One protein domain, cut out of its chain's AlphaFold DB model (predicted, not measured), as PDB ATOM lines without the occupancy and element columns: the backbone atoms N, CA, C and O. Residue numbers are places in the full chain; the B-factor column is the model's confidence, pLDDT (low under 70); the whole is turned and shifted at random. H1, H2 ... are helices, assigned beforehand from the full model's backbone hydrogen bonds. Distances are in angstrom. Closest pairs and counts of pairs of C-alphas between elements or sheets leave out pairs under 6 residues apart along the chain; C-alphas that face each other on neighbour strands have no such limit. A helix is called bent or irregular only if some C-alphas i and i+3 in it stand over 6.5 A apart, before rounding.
ATOM      1  N   GLU A 338      -4.958  52.783  25.583       95.50
ATOM      2  CA  GLU A 338      -4.784  52.972  24.142       95.50
ATOM      3  C   GLU A 338      -3.417  53.590  23.829       95.50
ATOM      4  O   GLU A 338      -2.706  53.115  22.942       95.50
ATOM      5  N   MET A 339      -2.988  54.582  24.620       97.44
ATOM      6  CA  MET A 339      -1.660  55.201  24.501       97.44
ATOM      7  C   MET A 339      -0.528  54.188  24.678       97.44
ATOM      8  O   MET A 339       0.434  54.172  23.905       97.44
ATOM      9  N   VAL A 340      -0.630  53.349  25.713       98.00
ATOM     10  CA  VAL A 340       0.327  52.270  25.998       98.00
ATOM     11  C   VAL A 340       0.352  51.268  24.845       98.00
ATOM     12  O   VAL A 340       1.426  50.860  24.391       98.00
ATOM     13  N   ALA A 341      -0.826  50.870  24.375       97.75
ATOM     14  CA  ALA A 341      -0.988  49.870  23.337       97.75
ATOM     15  C   ALA A 341      -0.432  50.333  21.987       97.75
ATOM     16  O   ALA A 341       0.384  49.626  21.396       97.75
ATOM     17  N   ASP A 342      -0.822  51.519  21.515       98.12
ATOM     18  CA  ASP A 342      -0.416  52.033  20.204       98.12
ATOM     19  C   ASP A 342       1.067  52.386  20.166       98.12
ATOM     20  O   ASP A 342       1.765  52.001  19.224       98.12
ATOM     21  N   TYR A 343       1.585  53.055  21.202       98.69
ATOM     22  CA  TYR A 343       3.009  53.381  21.242       98.69
ATOM     23  C   TYR A 343       3.871  52.119  21.368       98.69
ATOM     24  O   TYR A 343       4.841  51.962  20.624       98.69
ATOM     25  N   GLY A 344       3.499  51.188  22.253       98.69
ATOM     26  CA  GLY A 344       4.207  49.918  22.403       98.69
ATOM     27  C   GLY A 344       4.185  49.081  21.122       98.69
ATOM     28  O   GLY A 344       5.223  48.562  20.710       98.69
ATOM     29  N   LEU A 345       3.038  49.001  20.439       98.56
ATOM     30  CA  LEU A 345       2.911  48.238  19.196       98.56
ATOM     31  C   LEU A 345       3.687  48.886  18.042       98.56
ATOM     32  O   LEU A 345       4.310  48.168  17.257       98.56
ATOM     33  N   ALA A 346       3.698  50.220  17.949       98.56
ATOM     34  CA  ALA A 346       4.523  50.939  16.977       98.56
ATOM     35  C   ALA A 346       6.017  50.670  17.209       98.56
ATOM     36  O   ALA A 346       6.723  50.288  16.278       98.56
ATOM     37  N   LEU A 347       6.488  50.776  18.458       98.75
ATOM     38  CA  LEU A 347       7.871  50.454  18.826       98.75
ATOM     39  C   LEU A 347       8.240  49.008  18.493       98.75
ATOM     40  O   LEU A 347       9.334  48.749  17.998       98.75
ATOM     41  N   TRP A 348       7.338  48.063  18.761       98.62
ATOM     42  CA  TRP A 348       7.565  46.658  18.447       98.62
ATOM     43  C   TRP A 348       7.750  46.436  16.944       98.62
ATOM     44  O   TRP A 348       8.701  45.770  16.535       98.62
ATOM     45  N   ARG A 349       6.863  47.020  16.127       98.06
ATOM     46  CA  ARG A 349       6.888  46.925  14.657       98.06
ATOM     47  C   ARG A 349       8.096  47.630  14.035       98.06
ATOM     48  O   ARG A 349       8.600  47.162  13.024       98.06
ATOM     49  N   ASP A 350       8.579  48.701  14.659       98.38
ATOM     50  CA  ASP A 350       9.794  49.427  14.261       98.38
ATOM     51  C   ASP A 350      11.100  48.698  14.651       98.38
ATOM     52  O   ASP A 350      12.192  49.108  14.272       98.38
ATOM     53  N   GLY A 351      11.017  47.606  15.423       98.31
ATOM     54  CA  GLY A 351      12.180  46.842  15.895       98.31
ATOM     55  C   GLY A 351      12.726  47.288  17.257       98.31
ATOM     56  O   GLY A 351      13.611  46.638  17.816       98.31
ATOM     57  N   GLN A 352      12.151  48.323  17.875       98.56
ATOM     58  CA  GLN A 352      12.487  48.802  19.224       98.56
ATOM     59  C   GLN A 352      11.810  47.972  20.334       98.56
ATOM     60  O   GLN A 352      11.300  48.500  21.326       98.56
ATOM     61  N   GLN A 353      11.825  46.644  20.200       98.50
ATOM     62  CA  GLN A 353      11.085  45.724  21.073       98.50
ATOM     63  C   GLN A 353      11.477  45.847  22.548       98.50
ATOM     64  O   GLN A 353      10.621  45.754  23.420       98.50
ATOM     65  N   ALA A 354      12.753  46.099  22.854       98.44
ATOM     66  CA  ALA A 354      13.203  46.272  24.237       98.44
ATOM     67  C   ALA A 354      12.496  47.443  24.947       98.44
ATOM     68  O   ALA A 354      12.232  47.361  26.145       98.44
ATOM     69  N   LEU A 355      12.170  48.518  24.220       98.19
ATOM     70  CA  LEU A 355      11.417  49.644  24.768       98.19
ATOM     71  C   LEU A 355       9.925  49.312  24.889       98.19
ATOM     72  O   LEU A 355       9.329  49.627  25.916       98.19
ATOM     73  N   ALA A 356       9.350  48.626  23.895       98.69
ATOM     74  CA  ALA A 356       7.962  48.162  23.944       98.69
ATOM     75  C   ALA A 356       7.696  47.287  25.185       98.69
ATOM     76  O   ALA A 356       6.769  47.565  25.940       98.69
ATOM     77  N   ARG A 357       8.579  46.313  25.462       98.62
ATOM     78  CA  ARG A 357       8.489  45.444  26.652       98.62
ATOM     79  C   ARG A 357       8.481  46.248  27.947       98.62
ATOM     80  O   ARG A 357       7.597  46.068  28.767       98.62
ATOM     81  N   ARG A 358       9.397  47.215  28.093       98.25
ATOM     82  CA  ARG A 358       9.445  48.082  29.286       98.25
ATOM     83  C   ARG A 358       8.138  48.841  29.507       98.25
ATOM     84  O   ARG A 358       7.714  48.985  30.649       98.25
ATOM     85  N   ILE A 359       7.520  49.339  28.436       98.00
ATOM     86  CA  ILE A 359       6.249  50.069  28.514       98.00
ATOM     87  C   ILE A 359       5.117  49.133  28.944       98.00
ATOM     88  O   ILE A 359       4.353  49.493  29.838       98.00
ATOM     89  N   TRP A 360       5.027  47.937  28.359       98.44
ATOM     90  CA  TRP A 360       3.991  46.958  28.701       98.44
ATOM     91  C   TRP A 360       4.168  46.363  30.103       98.44
ATOM     92  O   TRP A 360       3.194  46.297  30.848       98.44
ATOM     93  N   ASP A 361       5.397  46.050  30.520       97.88
ATOM     94  CA  ASP A 361       5.697  45.585  31.883       97.88
ATOM     95  C   ASP A 361       5.341  46.657  32.921       97.88
ATOM     96  O   ASP A 361       4.752  46.376  33.970       97.88
ATOM     97  N   GLN A 362       5.660  47.922  32.623       97.00
ATOM     98  CA  GLN A 362       5.278  49.040  33.478       97.00
ATOM     99  C   GLN A 362       3.754  49.208  33.530       97.00
ATOM    100  O   GLN A 362       3.218  49.481  34.606       97.00
ATOM    101  N   ALA A 363       3.057  49.056  32.403       96.50
ATOM    102  CA  ALA A 363       1.602  49.128  32.333       96.50
ATOM    103  C   ALA A 363       0.942  48.023  33.174       96.50
ATOM    104  O   ALA A 363       0.095  48.340  34.011       96.50
ATOM    105  N   GLU A 364       1.394  46.769  33.060       96.00
ATOM    106  CA  GLU A 364       0.908  45.645  33.875       96.00
ATOM    107  C   GLU A 364       1.137  45.898  35.376       96.00
ATOM    108  O   GLU A 364       0.222  45.754  36.196       96.00
ATOM    109  N   ALA A 365       2.344  46.330  35.759       94.56
ATOM    110  CA  ALA A 365       2.666  46.667  37.148       94.56
ATOM    111  C   ALA A 365       1.795  47.821  37.675       94.56
ATOM    112  O   ALA A 365       1.446  47.875  38.856       94.56
ATOM    113  N   GLN A 366       1.411  48.740  36.787       94.00
ATOM    114  CA  GLN A 366       0.500  49.844  37.057       94.00
ATOM    115  C   GLN A 366      -0.962  49.499  36.772       94.00
ATOM    116  O   GLN A 366      -1.771  50.435  36.724       94.00
ATOM    117  N   CYS A 367      -1.320  48.219  36.644       93.75
ATOM    118  CA  CYS A 367      -2.667  47.720  36.353       93.75
ATOM    119  C   CYS A 367      -3.398  48.530  35.272       93.75
ATOM    120  O   CYS A 367      -4.570  48.868  35.433       93.75
ATOM    121  N   VAL A 368      -2.669  48.943  34.237       94.06
ATOM    122  CA  VAL A 368      -3.234  49.581  33.052       94.06
ATOM    123  C   VAL A 368      -3.652  48.454  32.132       94.06
ATOM    124  O   VAL A 368      -2.831  47.630  31.736       94.06
ATOM    125  N   TRP A 369      -4.942  48.397  31.846       92.25
ATOM    126  CA  TRP A 369      -5.537  47.337  31.059       92.25
ATOM    127  C   TRP A 369      -6.795  47.853  30.376       92.25
ATOM    128  O   TRP A 369      -7.507  48.679  30.946       92.25
ATOM    129  N   GLY A 370      -7.064  47.351  29.180       91.50
ATOM    130  CA  GLY A 370      -8.233  47.706  28.396       91.50
ATOM    131  C   GLY A 370      -8.239  46.966  27.068       91.50
ATOM    132  O   GLY A 370      -7.386  46.103  26.812       91.50
ATOM    133  N   ARG A 371      -9.244  47.260  26.246       91.50
ATOM    134  CA  ARG A 371      -9.505  46.491  25.034       91.50
ATOM    135  C   ARG A 371      -8.385  46.662  24.012       91.50
ATOM    136  O   ARG A 371      -7.957  45.674  23.413       91.50
ATOM    137  N   ARG A 372      -7.880  47.882  23.826       93.50
ATOM    138  CA  ARG A 372      -6.841  48.148  22.829       93.50
ATOM    139  C   ARG A 372      -5.512  47.490  23.209       93.50
ATOM    140  O   ARG A 372      -4.846  46.944  22.324       93.50
ATOM    141  N   LEU A 373      -5.145  47.500  24.491       95.56
ATOM    142  CA  LEU A 373      -3.949  46.850  25.023       95.56
ATOM    143  C   LEU A 373      -4.056  45.334  24.932       95.56
ATOM    144  O   LEU A 373      -3.100  44.704  24.483       95.56
ATOM    145  N   TYR A 374      -5.219  44.756  25.255       94.62
ATOM    146  CA  TYR A 374      -5.493  43.343  24.989       94.62
ATOM    147  C   TYR A 374      -5.173  42.999  23.526       94.62
ATOM    148  O   TYR A 374      -4.351  42.118  23.270       94.62
ATOM    149  N   ASP A 375      -5.740  43.744  22.570       93.94
ATOM    150  CA  ASP A 375      -5.536  43.493  21.139       93.94
ATOM    151  C   ASP A 375      -4.056  43.674  20.726       93.94
ATOM    152  O   ASP A 375      -3.525  42.877  19.951       93.94
ATOM    153  N   ALA A 376      -3.354  44.682  21.263       96.56
ATOM    154  CA  ALA A 376      -1.938  44.931  20.967       96.56
ATOM    155  C   ALA A 376      -1.018  43.799  21.445       96.56
ATOM    156  O   ALA A 376      -0.159  43.362  20.681       96.56
ATOM    157  N   LEU A 377      -1.199  43.322  22.681       97.56
ATOM    158  CA  LEU A 377      -0.383  42.240  23.234       97.56
ATOM    159  C   LEU A 377      -0.655  40.919  22.509       97.56
ATOM    160  O   LEU A 377       0.284  40.193  22.190       97.56
ATOM    161  N   ARG A 378      -1.925  40.629  22.188       95.38
ATOM    162  CA  ARG A 378      -2.307  39.435  21.415       95.38
ATOM    163  C   ARG A 378      -1.722  39.448  20.005       95.38
ATOM    164  O   ARG A 378      -1.299  38.402  19.534       95.38
ATOM    165  N   ALA A 379      -1.650  40.607  19.349       96.56
ATOM    166  CA  ALA A 379      -1.106  40.727  17.993       96.56
ATOM    167  C   ALA A 379       0.384  40.354  17.872       96.56
ATOM    168  O   ALA A 379       0.872  40.169  16.758       96.56
ATOM    169  N   VAL A 380       1.112  40.286  18.991       97.50
ATOM    170  CA  VAL A 380       2.544  39.951  19.033       97.50
ATOM    171  C   VAL A 380       2.864  38.832  20.032       97.50
ATOM    172  O   VAL A 380       4.022  38.672  20.415       97.50
ATOM    173  N   ASP A 381       1.842  38.094  20.479       96.94
ATOM    174  CA  ASP A 381       1.941  37.018  21.475       96.94
ATOM    175  C   ASP A 381       2.691  37.418  22.765       96.94
ATOM    176  O   ASP A 381       3.430  36.628  23.358       96.94
ATOM    177  N   TYR A 382       2.508  38.660  23.226       97.50
ATOM    178  CA  TYR A 382       3.098  39.122  24.484       97.50
ATOM    179  C   TYR A 382       2.347  38.529  25.685       97.50
ATOM    180  O   TYR A 382       1.116  38.572  25.702       97.50
ATOM    181  N   PRO A 383       3.027  37.985  26.709       96.00
ATOM    182  CA  PRO A 383       2.352  37.400  27.863       96.00
ATOM    183  C   PRO A 383       1.661  38.466  28.725       96.00
ATOM    184  O   PRO A 383       2.142  39.586  28.858       96.00
ATOM    185  N   HIS A 384       0.544  38.092  29.353       95.56
ATOM    186  CA  HIS A 384      -0.139  38.905  30.361       95.56
ATOM    187  C   HIS A 384      -0.915  37.992  31.331       95.56
ATOM    188  O   HIS A 384      -1.507  37.008  30.871       95.56
ATOM    189  N   PRO A 385      -0.996  38.289  32.646       94.69
ATOM    190  CA  PRO A 385      -1.700  37.439  33.613       94.69
ATOM    191  C   PRO A 385      -3.161  37.154  33.256       94.69
ATOM    192  O   PRO A 385      -3.649  36.049  33.473       94.69
ATOM    193  N   LEU A 386      -3.851  38.126  32.652       92.69
ATOM    194  CA  LEU A 386      -5.251  37.977  32.235       92.69
ATOM    195  C   LEU A 386      -5.450  37.088  30.992       92.69
ATOM    196  O   LEU A 386      -6.588  36.841  30.612       92.69
ATOM    197  N   PHE A 387      -4.385  36.576  30.365       93.44
ATOM    198  CA  PHE A 387      -4.496  35.561  29.305       93.44
ATOM    199  C   PHE A 387      -4.595  34.127  29.841       93.44
ATOM    200  O   PHE A 387      -4.840  33.202  29.069       93.44
ATOM    201  N   HIS A 388      -4.433  33.930  31.150       91.69
ATOM    202  CA  HIS A 388      -4.711  32.653  31.801       91.69
ATOM    203  C   HIS A 388      -6.215  32.488  32.087       91.69
ATOM    204  O   HIS A 388      -6.986  33.446  32.042       91.69
ATOM    205  N   ALA A 389      -6.640  31.262  32.412       87.94
ATOM    206  CA  ALA A 389      -8.022  30.981  32.798       87.94
ATOM    207  C   ALA A 389      -8.467  31.875  33.973       87.94
ATOM    208  O   ALA A 389      -7.686  32.092  34.904       87.94
ATOM    209  N   SER A 390      -9.717  32.354  33.961       84.62
ATOM    210  CA  SER A 390     -10.222  33.333  34.941       84.62
ATOM    211  C   SER A 390     -10.116  32.862  36.399       84.62
ATOM    212  O   SER A 390      -9.889  33.666  37.298       84.62
ATOM    213  N   GLY A 391     -10.196  31.551  36.640       82.38
ATOM    214  CA  GLY A 391     -10.013  30.940  37.960       82.38
ATOM    215  C   GLY A 391      -8.561  30.638  38.356       82.38
ATOM    216  O   GLY A 391      -8.342  30.072  39.422       82.38
ATOM    217  N   SER A 392      -7.565  30.958  37.526       88.81
ATOM    218  CA  SER A 392      -6.157  30.612  37.774       88.81
ATOM    219  C   SER A 392      -5.502  31.466  38.866       88.81
ATOM    220  O   SER A 392      -5.885  32.613  39.097       88.81
ATOM    221  N   ALA A 393      -4.448  30.937  39.497       92.25
ATOM    222  CA  ALA A 393      -3.677  31.664  40.508       92.25
ATOM    223  C   ALA A 393      -3.052  32.962  39.955       92.25
ATOM    224  O   ALA A 393      -2.973  33.960  40.666       92.25
ATOM    225  N   GLN A 394      -2.649  32.968  38.680       93.44
ATOM    226  CA  GLN A 394      -2.092  34.133  37.987       93.44
ATOM    227  C   GLN A 394      -3.117  35.265  37.889       93.44
ATOM    228  O   GLN A 394      -2.818  36.405  38.252       93.44
ATOM    229  N   VAL A 395      -4.335  34.940  37.442       92.19
ATOM    230  CA  VAL A 395      -5.440  35.902  37.360       92.19
ATOM    231  C   VAL A 395      -5.809  36.406  38.748       92.19
ATOM    232  O   VAL A 395      -5.889  37.617  38.946       92.19
ATOM    233  N   GLN A 396      -5.981  35.503  39.716       90.06
ATOM    234  CA  GLN A 396      -6.352  35.874  41.081       90.06
ATOM    235  C   GLN A 396      -5.313  36.811  41.707       90.06
ATOM    236  O   GLN A 396      -5.678  37.850  42.252       90.06
ATOM    237  N   ALA A 397      -4.020  36.504  41.571       92.50
ATOM    238  CA  ALA A 397      -2.945  37.353  42.080       92.50
ATOM    239  C   ALA A 397      -2.926  38.734  41.402       92.50
ATOM    240  O   ALA A 397      -2.734  39.752  42.073       92.50
ATOM    241  N   TYR A 398      -3.149  38.790  40.083       92.94
ATOM    242  CA  TYR A 398      -3.262  40.050  39.350       92.94
ATOM    243  C   TYR A 398      -4.462  40.877  39.834       92.94
ATOM    244  O   TYR A 398      -4.301  42.041  40.198       92.94
ATOM    245  N   GLN A 399      -5.652  40.277  39.906       89.56
ATOM    246  CA  GLN A 399      -6.878  40.949  40.344       89.56
ATOM    247  C   GLN A 399      -6.780  41.441  41.786       89.56
ATOM    248  O   GLN A 399      -7.100  42.595  42.056       89.56
ATOM    249  N   GLN A 400      -6.282  40.606  42.702       90.69
ATOM    250  CA  GLN A 400      -6.083  40.984  44.103       90.69
ATOM    251  C   GLN A 400      -5.135  42.177  44.226       90.69
ATOM    252  O   GLN A 400      -5.440  43.126  44.943       90.69
ATOM    253  N   ARG A 401      -4.017  42.172  43.488       92.75
ATOM    254  CA  ARG A 401      -3.075  43.301  43.452       92.75
ATOM    255  C   ARG A 401      -3.732  44.567  42.903       92.75
ATOM    256  O   ARG A 401      -3.549  45.644  43.462       92.75
ATOM    257  N   CYS A 402      -4.480  44.446  41.813       90.50
ATOM    258  CA  CYS A 402      -5.057  45.588  41.110       90.50
ATOM    259  C   CYS A 402      -6.336  46.143  41.751       90.50
ATOM    260  O   CYS A 402      -6.690  47.287  41.476       90.50
ATOM    261  N   ALA A 403      -6.979  45.382  42.641       85.50
ATOM    262  CA  ALA A 403      -8.110  45.829  43.451       85.50
ATOM    263  C   ALA A 403      -7.693  46.658  44.683       85.50
ATOM    264  O   ALA A 403      -8.540  47.318  45.286       85.50
TER     265      ALA A 403
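AT A GLANCE: This is residues 338 to 403 of the 419 residues of an uncharacterized protein of Achromobacter sp. AONIH1 (UniProt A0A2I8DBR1). Three helices make the body, with the hairpin of H1 and H2 at its core and the shorter H3 beside H1, so that the centres of the three form a triangle with H1 at one corner. The fourth helix, H4, is set off at one end of the longest axis, reached by a long unnamed stretch, while the link between H1 and H2 makes the other end. The printed part has 66 residues with four named helices in the order H1, H2, H3, H4 and no named strand; the class is all helix. The whole is compact, with a radius of gyration of the C-alphas of 11.9 A, but elongated in outline, with spans of 36 by 19 by 19 A.

IN THESE COORDINATES: The printed part opens with H1, residues 338 to 349, 16.2 A from first to last C-alpha, beginning at C-alpha 338 at (-4.784, 52.972, 24.142). After three residues comes H2, residues 353 to 365, the longest helix at 13 residues and 18.2 A, ending at C-alpha 365 at (2.666, 46.667, 37.148). H3 follows, residues 371 to 378, 10.7 A long. H4, residues 393 to 403, is 15.1 A long and ends at C-alpha 403 at (-8.110, 45.829, 43.451).

HOW THE PARTS SIT: H1 and H2 form a helical hairpin. They touch, the closest C-alphas being those of Gly 344 and Ala 356, 4.4 A apart, and run opposite ways at a shallow tilt of 26 degrees. H1 also touches H3, with the C-alphas of Ala 341 and Leu 373 closest at 4.6 A. These two run the same way at a shallow tilt of 23 degrees. H2 and H3 are only just apart, with their closest C-alphas at 8.4 A. H4 touches no helix but is near H2, with 5 pairs of C-alphas within 10 A. H4 is apart from H1 and from H3. In H1, H2, H3 and H4 every O i to N i+4 pair is within hydrogen-bond range, and no helix is bent or irregular.

THE WHOLE: The two C-alphas farthest apart are those of Asp 350 and Gly 391, at 36.0 A, while the first and last printed C-alphas are 20.9 A apart. The printed part has no cut. The links from H1 to H2 and from H2 to H3 are tight. The link from H3 to H4 is long, with 14 residues, 379 to 392, whose C-alphas lie 5 to 19 A from the mean of the C-alphas. The mean pLDDT of the printed part is 94.9, and no printed residue is under 70.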